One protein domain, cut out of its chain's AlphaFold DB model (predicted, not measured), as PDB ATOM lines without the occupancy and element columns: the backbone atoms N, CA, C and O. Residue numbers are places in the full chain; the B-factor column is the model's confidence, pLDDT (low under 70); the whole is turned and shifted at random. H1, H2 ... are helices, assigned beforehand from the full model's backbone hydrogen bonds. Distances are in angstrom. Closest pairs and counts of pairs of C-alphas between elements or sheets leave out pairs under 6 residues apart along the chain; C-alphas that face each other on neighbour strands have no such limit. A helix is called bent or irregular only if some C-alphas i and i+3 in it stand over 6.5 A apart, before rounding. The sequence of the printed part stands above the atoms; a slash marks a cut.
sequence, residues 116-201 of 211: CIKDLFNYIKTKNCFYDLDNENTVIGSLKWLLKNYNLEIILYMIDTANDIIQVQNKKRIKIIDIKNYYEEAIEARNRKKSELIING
ATOM      1  N   CYS A 116     167.239 176.946 105.952       86.75
ATOM      2  CA  CYS A 116     167.580 177.418 104.607       86.75
ATOM      3  C   CYS A 116     167.710 178.953 104.531       86.75
ATOM      4  O   CYS A 116     167.502 179.677 105.512       86.75
ATOM      5  N   ILE A 117     168.079 179.490 103.360       87.38
ATOM      6  CA  ILE A 117     168.239 180.947 103.196       87.38
ATOM      7  C   ILE A 117     166.897 181.689 103.286       87.38
ATOM      8  O   ILE A 117     166.871 182.824 103.760       87.38
ATOM      9  N   LYS A 118     165.778 181.054 102.931       86.12
ATOM     10  CA  LYS A 118     164.420 181.569 103.119       86.12
ATOM     11  C   LYS A 118     164.022 181.590 104.578       86.12
ATOM     12  O   LYS A 118     163.379 182.551 104.985       86.12
ATOM     13  N   ASP A 119     164.442 180.614 105.383       89.94
ATOM     14  CA  ASP A 119     164.261 180.684 106.837       89.94
ATOM     15  C   ASP A 119     165.012 181.893 107.401       89.94
ATOM     16  O   ASP A 119     164.439 182.698 108.134       89.94
ATOM     17  N   LEU A 120     166.262 182.108 106.969       92.38
ATOM     18  CA  LEU A 120     167.039 183.293 107.341       92.38
ATOM     19  C   LEU A 120     166.367 184.598 106.891       92.38
ATOM     20  O   LEU A 120     166.303 185.561 107.657       92.38
ATOM     21  N   PHE A 121     165.843 184.637 105.669       91.50
ATOM     22  CA  PHE A 121     165.141 185.801 105.143       91.50
ATOM     23  C   PHE A 121     163.841 186.082 105.906       91.50
ATOM     24  O   PHE A 121     163.571 187.226 106.273       91.50
ATOM     25  N   ASN A 122     163.055 185.047 106.201       91.44
ATOM     26  CA  ASN A 122     161.841 185.156 107.004       91.44
ATOM     27  C   ASN A 122     162.159 185.632 108.419       91.44
ATOM     28  O   ASN A 122     161.479 186.526 108.918       91.44
ATOM     29  N   TYR A 123     163.227 185.114 109.031       94.19
ATOM     30  CA  TYR A 123     163.691 185.571 110.334       94.19
ATOM     31  C   TYR A 123     164.014 187.067 110.324       94.19
ATOM     32  O   TYR A 123     163.550 187.808 111.187       94.19
ATOM     33  N   ILE A 124     164.728 187.547 109.304       93.25
ATOM     34  CA  ILE A 124     165.050 188.970 109.133       93.25
ATOM     35  C   ILE A 124     163.793 189.836 109.024       93.25
ATOM     36  O   ILE A 124     163.747 190.908 109.626       93.25
ATOM     37  N   LYS A 125     162.751 189.371 108.323       91.69
ATOM     38  CA  LYS A 125     161.472 190.097 108.214       91.69
ATOM     39  C   LYS A 125     160.766 190.281 109.556       91.69
ATOM     40  O   LYS A 125     159.983 191.214 109.696       91.69
ATOM     41  N   THR A 126     161.043 189.431 110.547       93.31
ATOM     42  CA  THR A 126     160.502 189.606 111.906       93.31
ATOM     43  C   THR A 126     161.161 190.757 112.673       93.31
ATOM     44  O   THR A 126     160.672 191.152 113.731       93.31
ATOM     45  N   LYS A 127     162.270 191.311 112.164       93.00
ATOM     46  CA  LYS A 127     163.062 192.349 112.829       93.00
ATOM     47  C   LYS A 127     162.782 193.720 112.226       93.00
ATOM     48  O   LYS A 127     162.734 193.902 111.014       93.00
ATOM     49  N   ASN A 128     162.679 194.727 113.089       88.88
ATOM     50  CA  ASN A 128     162.300 196.090 112.699       88.88
ATOM     51  C   ASN A 128     163.495 196.999 112.362       88.88
ATOM     52  O   ASN A 128     163.330 198.217 112.239       88.88
ATOM     53  N   CYS A 129     164.698 196.436 112.228       92.62
ATOM     54  CA  CYS A 129     165.938 197.186 112.036       92.62
ATOM     55  C   CYS A 129     166.394 197.337 110.579       92.62
ATOM     56  O   CYS A 129     167.297 198.137 110.329       92.62
ATOM     57  N   PHE A 130     165.762 196.653 109.623       93.50
ATOM     58  CA  PHE A 130     166.140 196.688 108.206       93.50
ATOM     59  C   PHE A 130     165.186 197.538 107.369       93.50
ATOM     60  O   PHE A 130     163.991 197.609 107.663       93.50
ATOM     61  N   TYR A 131     165.700 198.197 106.328       90.38
ATOM     62  CA  TYR A 131     164.871 198.968 105.386       90.38
ATOM     63  C   TYR A 131     164.914 198.454 103.946       90.38
ATOM     64  O   TYR A 131     164.079 198.851 103.145       90.38
ATOM     65  N   ASP A 132     165.868 197.598 103.592       88.69
ATOM     66  CA  ASP A 132     166.113 197.116 102.230       88.69
ATOM     67  C   ASP A 132     165.454 195.753 101.945       88.69
ATOM     68  O   ASP A 132     165.969 194.963 101.160       88.69
ATOM     69  N   LEU A 133     164.300 195.485 102.567       88.50
ATOM     70  CA  LEU A 133     163.602 194.193 102.483       88.50
ATOM     71  C   LEU A 133     162.735 194.014 101.225       88.50
ATOM     72  O   LEU A 133     162.299 192.899 100.948       88.50
ATOM     73  N   ASP A 134     162.497 195.085 100.464       84.94
ATOM     74  CA  ASP A 134     161.559 195.084  99.330       84.94
ATOM     75  C   ASP A 134     162.082 194.320  98.103       84.94
ATOM     76  O   ASP A 134     161.305 193.862  97.267       84.94
ATOM     77  N   ASN A 135     163.406 194.183  97.971       85.31
ATOM     78  CA  ASN A 135     164.039 193.500  96.847       85.31
ATOM     79  C   ASN A 135     164.693 192.197  97.313       85.31
ATOM     80  O   ASN A 135     165.861 192.173  97.705       85.31
ATOM     81  N   GLU A 136     163.940 191.107  97.209       83.25
ATOM     82  CA  GLU A 136     164.359 189.770  97.635       83.25
ATOM     83  C   GLU A 136     165.696 189.330  97.018       83.25
ATOM     84  O   GLU A 136     166.565 188.848  97.736       83.25
ATOM     85  N   ASN A 137     165.947 189.605  95.734       83.44
ATOM     86  CA  ASN A 137     167.223 189.260  95.090       83.44
ATOM     87  C   ASN A 137     168.425 189.984  95.720       83.44
ATOM     88  O   ASN A 137     169.502 189.405  95.882       83.44
ATOM     89  N   THR A 138     168.248 191.254  96.091       86.31
ATOM     90  CA  THR A 138     169.292 192.059  96.747       86.31
ATOM     91  C   THR A 138     169.546 191.568  98.169       86.31
ATOM     92  O   THR A 138     170.700 191.460  98.601       86.31
ATOM     93  N   VAL A 139     168.473 191.214  98.877       88.38
ATOM     94  CA  VAL A 139     168.541 190.614 100.209       88.38
ATOM     95  C   VAL A 139     169.278 189.281 100.146       88.38
ATOM     96  O   VAL A 139     170.284 189.115 100.832       88.38
ATOM     97  N   ILE A 140     168.863 188.367  99.268       88.12
ATOM     98  CA  ILE A 140     169.499 187.059  99.075       88.12
ATOM     99  C   ILE A 140     170.979 187.220  98.721       88.12
ATOM    100  O   ILE A 140     171.821 186.521  99.282       88.12
ATOM    101  N   GLY A 141     171.332 188.162  97.839       87.88
ATOM    102  CA  GLY A 141     172.731 188.459  97.518       87.88
ATOM    103  C   GLY A 141     173.544 188.882  98.747       87.88
ATOM    104  O   GLY A 141     174.663 188.407  98.950       87.88
ATOM    105  N   SER A 142     172.954 189.714  99.607       92.88
ATOM    106  CA  SER A 142     173.568 190.145 100.868       92.88
ATOM    107  C   SER A 142     173.724 188.985 101.853       92.88
ATOM    108  O   SER A 142     174.784 188.833 102.458       92.88
ATOM    109  N   LEU A 143     172.714 188.118 101.967       92.25
ATOM    110  CA  LEU A 143     172.756 186.925 102.816       92.25
ATOM    111  C   LEU A 143     173.805 185.922 102.346       92.25
ATOM    112  O   LEU A 143     174.580 185.435 103.161       92.25
ATOM    113  N   LYS A 144     173.906 185.674 101.037       90.56
ATOM    114  CA  LYS A 144     174.959 184.822 100.462       90.56
ATOM    115  C   LYS A 144     176.353 185.372 100.760       90.56
ATOM    116  O   LYS A 144     177.253 184.605 101.094       90.56
ATOM    117  N   TRP A 145     176.544 186.692 100.678       93.94
ATOM    118  CA  TRP A 145     177.811 187.306 101.074       93.94
ATOM    119  C   TRP A 145     178.092 187.112 102.568       93.94
ATOM    120  O   TRP A 145     179.207 186.738 102.925       93.94
ATOM    121  N   LEU A 146     177.102 187.315 103.440       94.19
ATOM    122  CA  LEU A 146     177.262 187.124 104.885       94.19
ATOM    123  C   LEU A 146     177.616 185.672 105.219       94.19
ATOM    124  O   LEU A 146     178.608 185.443 105.902       94.19
ATOM    125  N   LEU A 147     176.884 184.705 104.665       91.81
ATOM    126  CA  LEU A 147     177.108 183.266 104.862       91.81
ATOM    127  C   LEU A 147     178.478 182.796 104.357       91.81
ATOM    128  O   LEU A 147     179.031 181.833 104.874       91.81
ATOM    129  N   LYS A 148     179.063 183.490 103.374       90.12
ATOM    130  CA  LYS A 148     180.432 183.221 102.914       90.12
ATOM    131  C   LYS A 148     181.503 183.676 103.915       90.12
ATOM    132  O   LYS A 148     182.603 183.134 103.906       90.12
ATOM    133  N   ASN A 149     181.214 184.693 104.729       92.12
ATOM    134  CA  ASN A 149     182.191 185.322 105.625       92.12
ATOM    135  C   ASN A 149     181.976 184.967 107.104       92.12
ATOM    136  O   ASN A 149     182.905 185.094 107.898       92.12
ATOM    137  N   TYR A 150     180.773 184.533 107.479       92.50
ATOM    138  CA  TYR A 150     180.374 184.297 108.862       92.50
ATOM    139  C   TYR A 150     179.538 183.022 108.988       92.50
ATOM    140  O   TYR A 150     178.772 182.671 108.093       92.50
ATOM    141  N   ASN A 151     179.636 182.366 110.144       90.25
ATOM    142  CA  ASN A 151     178.771 181.235 110.479       90.25
ATOM    143  C   ASN A 151     177.320 181.680 110.689       90.25
ATOM    144  O   ASN A 151     177.079 182.736 111.279       90.25
ATOM    145  N   LEU A 152     176.361 180.831 110.294       92.50
ATOM    146  CA  LEU A 152     174.920 181.087 110.425       92.50
ATOM    147  C   LEU A 152     174.535 181.550 111.833       92.50
ATOM    148  O   LEU A 152     173.847 182.554 111.989       92.50
ATOM    149  N   GLU A 153     175.005 180.844 112.861       92.69
ATOM    150  CA  GLU A 153     174.686 181.186 114.247       92.69
ATOM    151  C   GLU A 153     175.130 182.613 114.598       92.69
ATOM    152  O   GLU A 153     174.384 183.362 115.222       92.69
ATOM    153  N   ILE A 154     176.326 183.012 114.161       94.69
ATOM    154  CA  ILE A 154     176.848 184.361 114.392       94.69
ATOM    155  C   ILE A 154     176.027 185.400 113.630       94.69
ATOM    156  O   ILE A 154     175.729 186.451 114.186       94.69
ATOM    157  N   ILE A 155     175.610 185.100 112.398       96.25
ATOM    158  CA  ILE A 155     174.725 185.976 111.618       96.25
ATOM    159  C   ILE A 155     173.408 186.211 112.365       96.25
ATOM    160  O   ILE A 155     172.959 187.351 112.461       96.25
ATOM    161  N   LEU A 156     172.810 185.167 112.943       96.88
ATOM    162  CA  LEU A 156     171.588 185.296 113.740       96.88
ATOM    163  C   LEU A 156     171.801 186.191 114.974       96.88
ATOM    164  O   LEU A 156     171.008 187.100 115.210       96.88
ATOM    165  N   TYR A 157     172.922 186.032 115.690       97.31
ATOM    166  CA  TYR A 157     173.268 186.930 116.800       97.31
ATOM    167  C   TYR A 157     173.532 188.376 116.355       97.31
ATOM    168  O   TYR A 157     173.159 189.302 117.076       97.31
ATOM    169  N   MET A 158     174.134 188.608 115.182       97.69
ATOM    170  CA  MET A 158     174.281 189.964 114.631       97.69
ATOM    171  C   MET A 158     172.926 190.603 114.352       97.69
ATOM    172  O   MET A 158     172.743 191.782 114.637       97.69
ATOM    173  N   ILE A 159     171.988 189.835 113.791       97.25
ATOM    174  CA  ILE A 159     170.631 190.303 113.496       97.25
ATOM    175  C   ILE A 159     169.936 190.744 114.788       97.25
ATOM    176  O   ILE A 159     169.400 191.853 114.839       97.25
ATOM    177  N   ASP A 160     169.981 189.912 115.829       96.81
ATOM    178  CA  ASP A 160     169.374 190.222 117.127       96.81
ATOM    179  C   ASP A 160     170.022 191.441 117.775       96.81
ATOM    180  O   ASP A 160     169.335 192.384 118.162       96.81
ATOM    181  N   THR A 161     171.350 191.483 117.789       96.12
ATOM    182  CA  THR A 161     172.099 192.581 118.404       96.12
ATOM    183  C   THR A 161     171.871 193.905 117.680       96.12
ATOM    184  O   THR A 161     171.629 194.933 118.315       96.12
ATOM    185  N   ALA A 162     171.877 193.890 116.344       96.19
ATOM    186  CA  ALA A 162     171.552 195.061 115.541       96.19
ATOM    187  C   ALA A 162     170.116 195.529 115.806       96.19
ATOM    188  O   ALA A 162     169.883 196.725 115.976       96.19
ATOM    189  N   ASN A 163     169.157 194.598 115.874       96.06
ATOM    190  CA  ASN A 163     167.769 194.915 116.185       96.06
ATOM    191  C   ASN A 163     167.625 195.577 117.558       96.06
ATOM    192  O   ASN A 163     167.017 196.643 117.653       96.06
ATOM    193  N   ASP A 164     168.222 194.993 118.589       94.75
ATOM    194  CA  ASP A 164     168.112 195.483 119.960       94.75
ATOM    195  C   ASP A 164     168.770 196.854 120.115       94.75
ATOM    196  O   ASP A 164     168.154 197.781 120.640       94.75
ATOM    197  N   ILE A 165     169.981 197.040 119.587       93.12
ATOM    198  CA  ILE A 165     170.682 198.329 119.652       93.12
ATOM    199  C   ILE A 165     169.903 199.410 118.906       93.12
ATOM    200  O   ILE A 165     169.765 200.526 119.413       93.12
ATOM    201  N   ILE A 166     169.384 199.104 117.715       93.50
ATOM    202  CA  ILE A 166     168.634 200.077 116.917       93.50
ATOM    203  C   ILE A 166     167.339 200.476 117.619       93.50
ATOM    204  O   ILE A 166     167.030 201.667 117.658       93.50
ATOM    205  N   GLN A 167     166.620 199.520 118.211       92.31
ATOM    206  CA  GLN A 167     165.390 199.802 118.947       92.31
ATOM    207  C   GLN A 167     165.656 200.568 120.249       92.31
ATOM    208  O   GLN A 167     165.027 201.597 120.486       92.31
ATOM    209  N   VAL A 168     166.616 200.126 121.069       91.81
ATOM    210  CA  VAL A 168     166.928 200.745 122.370       91.81
ATOM    211  C   VAL A 168     167.498 202.153 122.205       91.81
ATOM    212  O   VAL A 168     167.152 203.054 122.963       91.81
ATOM    213  N   GLN A 169     168.366 202.363 121.214       91.75
ATOM    214  CA  GLN A 169     169.016 203.659 120.979       91.75
ATOM    215  C   GLN A 169     168.256 204.535 119.975       91.75
ATOM    216  O   GLN A 169     168.737 205.616 119.631       91.75
ATOM    217  N   ASN A 170     167.100 204.073 119.486       86.19
ATOM    218  CA  ASN A 170     166.291 204.731 118.461       86.19
ATOM    219  C   ASN A 170     167.121 205.186 117.239       86.19
ATOM    220  O   ASN A 170     167.004 206.311 116.745       86.19
ATOM    221  N   LYS A 171     168.035 204.318 116.789       89.38
ATOM    222  CA  LYS A 171     168.900 204.584 115.633       89.38
ATOM    223  C   LYS A 171     168.128 204.391 114.329       89.38
ATOM    224  O   LYS A 171     167.063 203.784 114.275       89.38
ATOM    225  N   LYS A 172     168.697 204.905 113.238       91.56
ATOM    226  CA  LYS A 172     168.164 204.643 111.898       91.56
ATOM    227  C   LYS A 172     168.278 203.155 111.567       91.56
ATOM    228  O   LYS A 172     169.270 202.516 111.914       91.56
ATOM    229  N   ARG A 173     167.280 202.651 110.837       93.56
ATOM    230  CA  ARG A 173     167.330 201.332 110.199       93.56
ATOM    231  C   ARG A 173     168.539 201.237 109.265       93.56
ATOM    232  O   ARG A 173     168.955 202.238 108.679       93.56
ATOM    233  N   ILE A 174     169.072 200.034 109.117       93.88
ATOM    234  CA  ILE A 174     170.291 199.734 108.357       93.88
ATOM    235  C   ILE A 174     169.996 198.805 107.178       93.88
ATOM    236  O   ILE A 174     168.895 198.262 107.076       93.88
ATOM    237  N   LYS A 175     170.979 198.624 106.290       94.00
ATOM    238  CA  LYS A 175     170.919 197.558 105.288       94.00
ATOM    239  C   LYS A 175     171.266 196.221 105.923       94.00
ATOM    240  O   LYS A 175     172.045 196.177 106.875       94.00
ATOM    241  N   ILE A 176     170.791 195.125 105.340       94.00
ATOM    242  CA  ILE A 176     171.152 193.773 105.799       94.00
ATOM    243  C   ILE A 176     172.669 193.574 105.812       94.00
ATOM    244  O   ILE A 176     173.217 193.037 106.765       94.00
ATOM    245  N   ILE A 177     173.381 194.046 104.787       94.19
ATOM    246  CA  ILE A 177     174.838 193.872 104.695       94.19
ATOM    247  C   ILE A 177     175.615 194.579 105.823       94.19
ATOM    248  O   ILE A 177     176.777 194.252 106.076       94.19
ATOM    249  N   ASP A 178     174.990 195.550 106.491       95.06
ATOM    250  CA  ASP A 178     175.609 196.359 107.539       95.06
ATOM    251  C   ASP A 178     175.538 195.691 108.920       95.06
ATOM    252  O   ASP A 178     176.171 196.183 109.854       95.06
ATOM    253  N   ILE A 179     174.857 194.542 109.066       95.56
ATOM    254  CA  ILE A 179     174.862 193.782 110.332       95.56
ATOM    255  C   ILE A 179     176.266 193.327 110.735       95.56
ATOM    256  O   ILE A 179     176.531 193.136 111.916       95.56
ATOM    257  N   LYS A 180     177.190 193.214 109.770       95.44
ATOM    258  CA  LYS A 180     178.603 192.892 110.019       95.44
ATOM    259  C   LYS A 180     179.278 193.866 110.989       95.44
ATOM    260  O   LYS A 180     180.252 193.501 111.635       95.44
ATOM    261  N   ASN A 181     178.758 195.092 111.100       95.75
ATOM    262  CA  ASN A 181     179.268 196.103 112.022       95.75
ATOM    263  C   ASN A 181     178.956 195.777 113.493       95.75
ATOM    264  O   ASN A 181     179.499 196.439 114.364       95.75
ATOM    265  N   TYR A 182     178.104 194.779 113.749       96.06
ATOM    266  CA  TYR A 182     177.707 194.308 115.079       96.06
ATOM    267  C   TYR A 182     178.339 192.947 115.421       96.06
ATOM    268  O   TYR A 182     177.818 192.203 116.252       96.06
ATOM    269  N   TYR A 183     179.414 192.562 114.723       96.00
ATOM    270  CA  TYR A 183     180.084 191.268 114.902       96.00
ATOM    271  C   TYR A 183     180.598 191.062 116.331       96.00
ATOM    272  O   TYR A 183     180.390 189.992 116.903       96.00
ATOM    273  N   GLU A 184     181.252 192.074 116.901       95.81
ATOM    274  CA  GLU A 184     181.859 191.978 118.232       95.81
ATOM    275  C   GLU A 184     180.779 191.797 119.304       95.81
ATOM    276  O   GLU A 184     180.821 190.848 120.089       95.81
ATOM    277  N   GLU A 185     179.731 192.623 119.269       95.12
ATOM    278  CA  GLU A 185     178.614 192.524 120.205       95.12
ATOM    279  C   GLU A 185     177.843 191.201 120.039       95.12
ATOM    280  O   GLU A 185     177.406 190.604 121.025       95.12
ATOM    281  N   ALA A 186     177.734 190.686 118.809       95.19
ATOM    282  CA  ALA A 186     177.138 189.380 118.533       95.19
ATOM    283  C   ALA A 186     177.945 188.222 119.145       95.19
ATOM    284  O   ALA A 186     177.362 187.277 119.688       95.19
ATOM    285  N   ILE A 187     179.279 188.281 119.092       94.81
ATOM    286  CA  ILE A 187     180.149 187.292 119.744       94.81
ATOM    287  C   ILE A 187     179.967 187.330 121.255       94.81
ATOM    288  O   ILE A 187     179.838 186.275 121.885       94.81
ATOM    289  N   GLU A 188     179.940 188.522 121.845       94.19
ATOM    290  CA  GLU A 188     179.717 188.680 123.279       94.19
ATOM    291  C   GLU A 188     178.359 188.109 123.700       94.19
ATOM    292  O   GLU A 188     178.287 187.337 124.662       94.19
ATOM    293  N   ALA A 189     177.294 188.418 122.953       93.19
ATOM    294  CA  ALA A 189     175.952 187.897 123.196       93.19
ATOM    295  C   ALA A 189     175.912 186.363 123.118       93.19
ATOM    296  O   ALA A 189     175.388 185.706 124.024       93.19
ATOM    297  N   ARG A 190     176.541 185.774 122.095       93.06
ATOM    298  CA  ARG A 190     176.658 184.317 121.953       93.06
ATOM    299  C   ARG A 190     177.405 183.684 123.122       93.06
ATOM    300  O   ARG A 190     176.949 182.686 123.679       93.06
ATOM    301  N   ASN A 191     178.552 184.242 123.500       90.75
ATOM    302  CA  ASN A 191     179.381 183.703 124.578       90.75
ATOM    303  C   ASN A 191     178.682 183.809 125.937       90.75
ATOM    304  O   ASN A 191     178.762 182.877 126.742       90.75
ATOM    305  N   ARG A 192     177.941 184.898 126.170       88.88
ATOM    306  CA  ARG A 192     177.081 185.051 127.346       88.88
ATOM    307  C   ARG A 192     176.002 183.972 127.369       88.88
ATOM    308  O   ARG A 192     175.912 183.244 128.353       88.88
ATOM    309  N   LYS A 193     175.276 183.785 126.262       86.81
ATOM    310  CA  LYS A 193     174.225 182.761 126.152       86.81
ATOM    311  C   LYS A 193     174.759 181.349 126.382       86.81
ATOM    312  O   LYS A 193     174.146 180.556 127.093       86.81
ATOM    313  N   LYS A 194     175.921 181.039 125.807       85.50
ATOM    314  CA  LYS A 194     176.619 179.770 126.032       85.50
ATOM    315  C   LYS A 194     176.962 179.581 127.510       85.50
ATOM    316  O   LYS A 194     176.689 178.522 128.062       85.50
ATOM    317  N   SER A 195     177.522 180.605 128.151       81.75
ATOM    318  CA  SER A 195     177.905 180.551 129.567       81.75
ATOM    319  C   SER A 195     176.693 180.351 130.479       81.75
ATOM    320  O   SER A 195     176.737 179.510 131.370       81.75
ATOM    321  N   GLU A 196     175.588 181.055 130.221       79.56
ATOM    322  CA  GLU A 196     174.320 180.877 130.943       79.56
ATOM    323  C   GLU A 196     173.801 179.437 130.842       79.56
ATOM    324  O   GLU A 196     173.383 178.852 131.840       79.56
ATOM    325  N   LEU A 197     173.845 178.845 129.647       73.00
ATOM    326  CA  LEU A 197     173.365 177.481 129.422       73.00
ATOM    327  C   LEU A 197     174.241 176.427 130.111       73.00
ATOM    328  O   LEU A 197     173.699 175.467 130.659       73.00
ATOM    329  N   ILE A 198     175.561 176.640 130.149       70.38
ATOM    330  CA  ILE A 198     176.501 175.795 130.901       70.38
ATOM    331  C   ILE A 198     176.222 175.896 132.408       70.38
ATOM    332  O   ILE A 198     176.100 174.878 133.085       70.38
ATOM    333  N   ILE A 199     176.074 177.114 132.942       66.38
ATOM    334  CA  ILE A 199     175.824 177.347 134.376       66.38
ATOM    335  C   ILE A 199     174.502 176.707 134.819       66.38
ATOM    336  O   ILE A 199     174.432 176.115 135.894       66.38
ATOM    337  N   ASN A 200     173.470 176.774 133.979       60.00
ATOM    338  CA  ASN A 200     172.151 176.218 134.280       60.00
ATOM    339  C   ASN A 200     172.061 174.692 134.076       60.00
ATOM    340  O   ASN A 200     170.990 174.120 134.266       60.00
ATOM    341  N   GLY A 201     173.152 174.023 133.677       56.22
ATOM    342  CA  GLY A 201     173.172 172.580 133.409       56.22
ATOM    343  C   GLY A 201     172.269 172.150 132.247       56.22
ATOM    344  O   GLY A 201     171.938 170.971 132.130       56.22
TER     345      GLY A 201
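AT A GLANCE: This is residues 116 to 201 of the 211 residues of an uncharacterized protein of Clostridium baratii str. Sullivan (UniProt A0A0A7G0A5). A compact body of helices has one arm: H1 and H3 run the same way, H2 runs at a steep angle to both near their first residues, and the long, kinked helix H4 crosses H3. The far part of H4 and the two residues after it, residues 191 to 201, stick out from the body. The printed part has 86 residues, with four named helices in the order H1, H2, H3, H4 and no named strand, and its class is all helix. It is compact, with a radius of gyration of the C-alphas of 13.3 A, and spans 43 by 30 by 20 A.

HOW THE PARTS SIT: H1, residues 117 to 125, touches H2, residues 136 to 149, which meets it with residues 139 to 143 alone; the closest C-alphas are those of Ile 117 and Ile 140, 7.5 A apart. These two run opposite ways at a steep tilt of 69.9 degrees, only just short of about perpendicular. H3, residues 152 to 168, is close to H1 but not clearly touching, the closest C-alphas being those of Ile 124 and Ile 159 at 7.2 A; they run the same way at a shallow tilt of 9 degrees. H2 and H3 are also close but not clearly touching, with C-alphas 146 and 155 closest at 7.3 A, and run opposite ways at a steep tilt of 64 degrees. H4, residues 176 to 199, touches H2 with residues 176 to 180 alone; the closest C-alphas, those of Ser 142 and Ile 177, are 5.5 A apart. H4 touches H3 with residues 179 to 190 alone, about perpendicular at 78 degrees, and the C-alphas of Met 158 and Ala 186 are closest at 4.9 A. H1 and H4 are only just apart, at 8.5 A. The helix packing is mostly crossed, with no touching pair at a shallow tilt. In H1, H2 and H3 every O i to N i+4 pair is within hydrogen-bond range; in H4, 14 of 20 are.

IN THESE COORDINATES: H1 begins at C-alpha 117, (168.239, 180.947, 103.196), and is 12.4 A long. H2 measures 20.0 A and H3 24.4 A; C-alpha 152, where H3 begins, is at (174.920, 181.087, 110.425). H4 measures 33.3 A and ends at C-alpha 199, (175.824, 177.347, 134.376). It has a kink of 67 degrees near residue 183 and is irregular, with C-alphas 181 and 184 7.9 A apart.

THE WHOLE: The two C-alphas farthest apart, those of Asn 135 and Gly 201, are 43.1 A from each other. Without residues 191 to 201 the body spans 30 by 24 by 17 A. The printed part has no cut. The link from H2 to H3 is tight; those from H1 to H2 and from H3 to H4 are short. Mean pLDDT of the printed part is 90.2, and residues 199 to 201 are under 70.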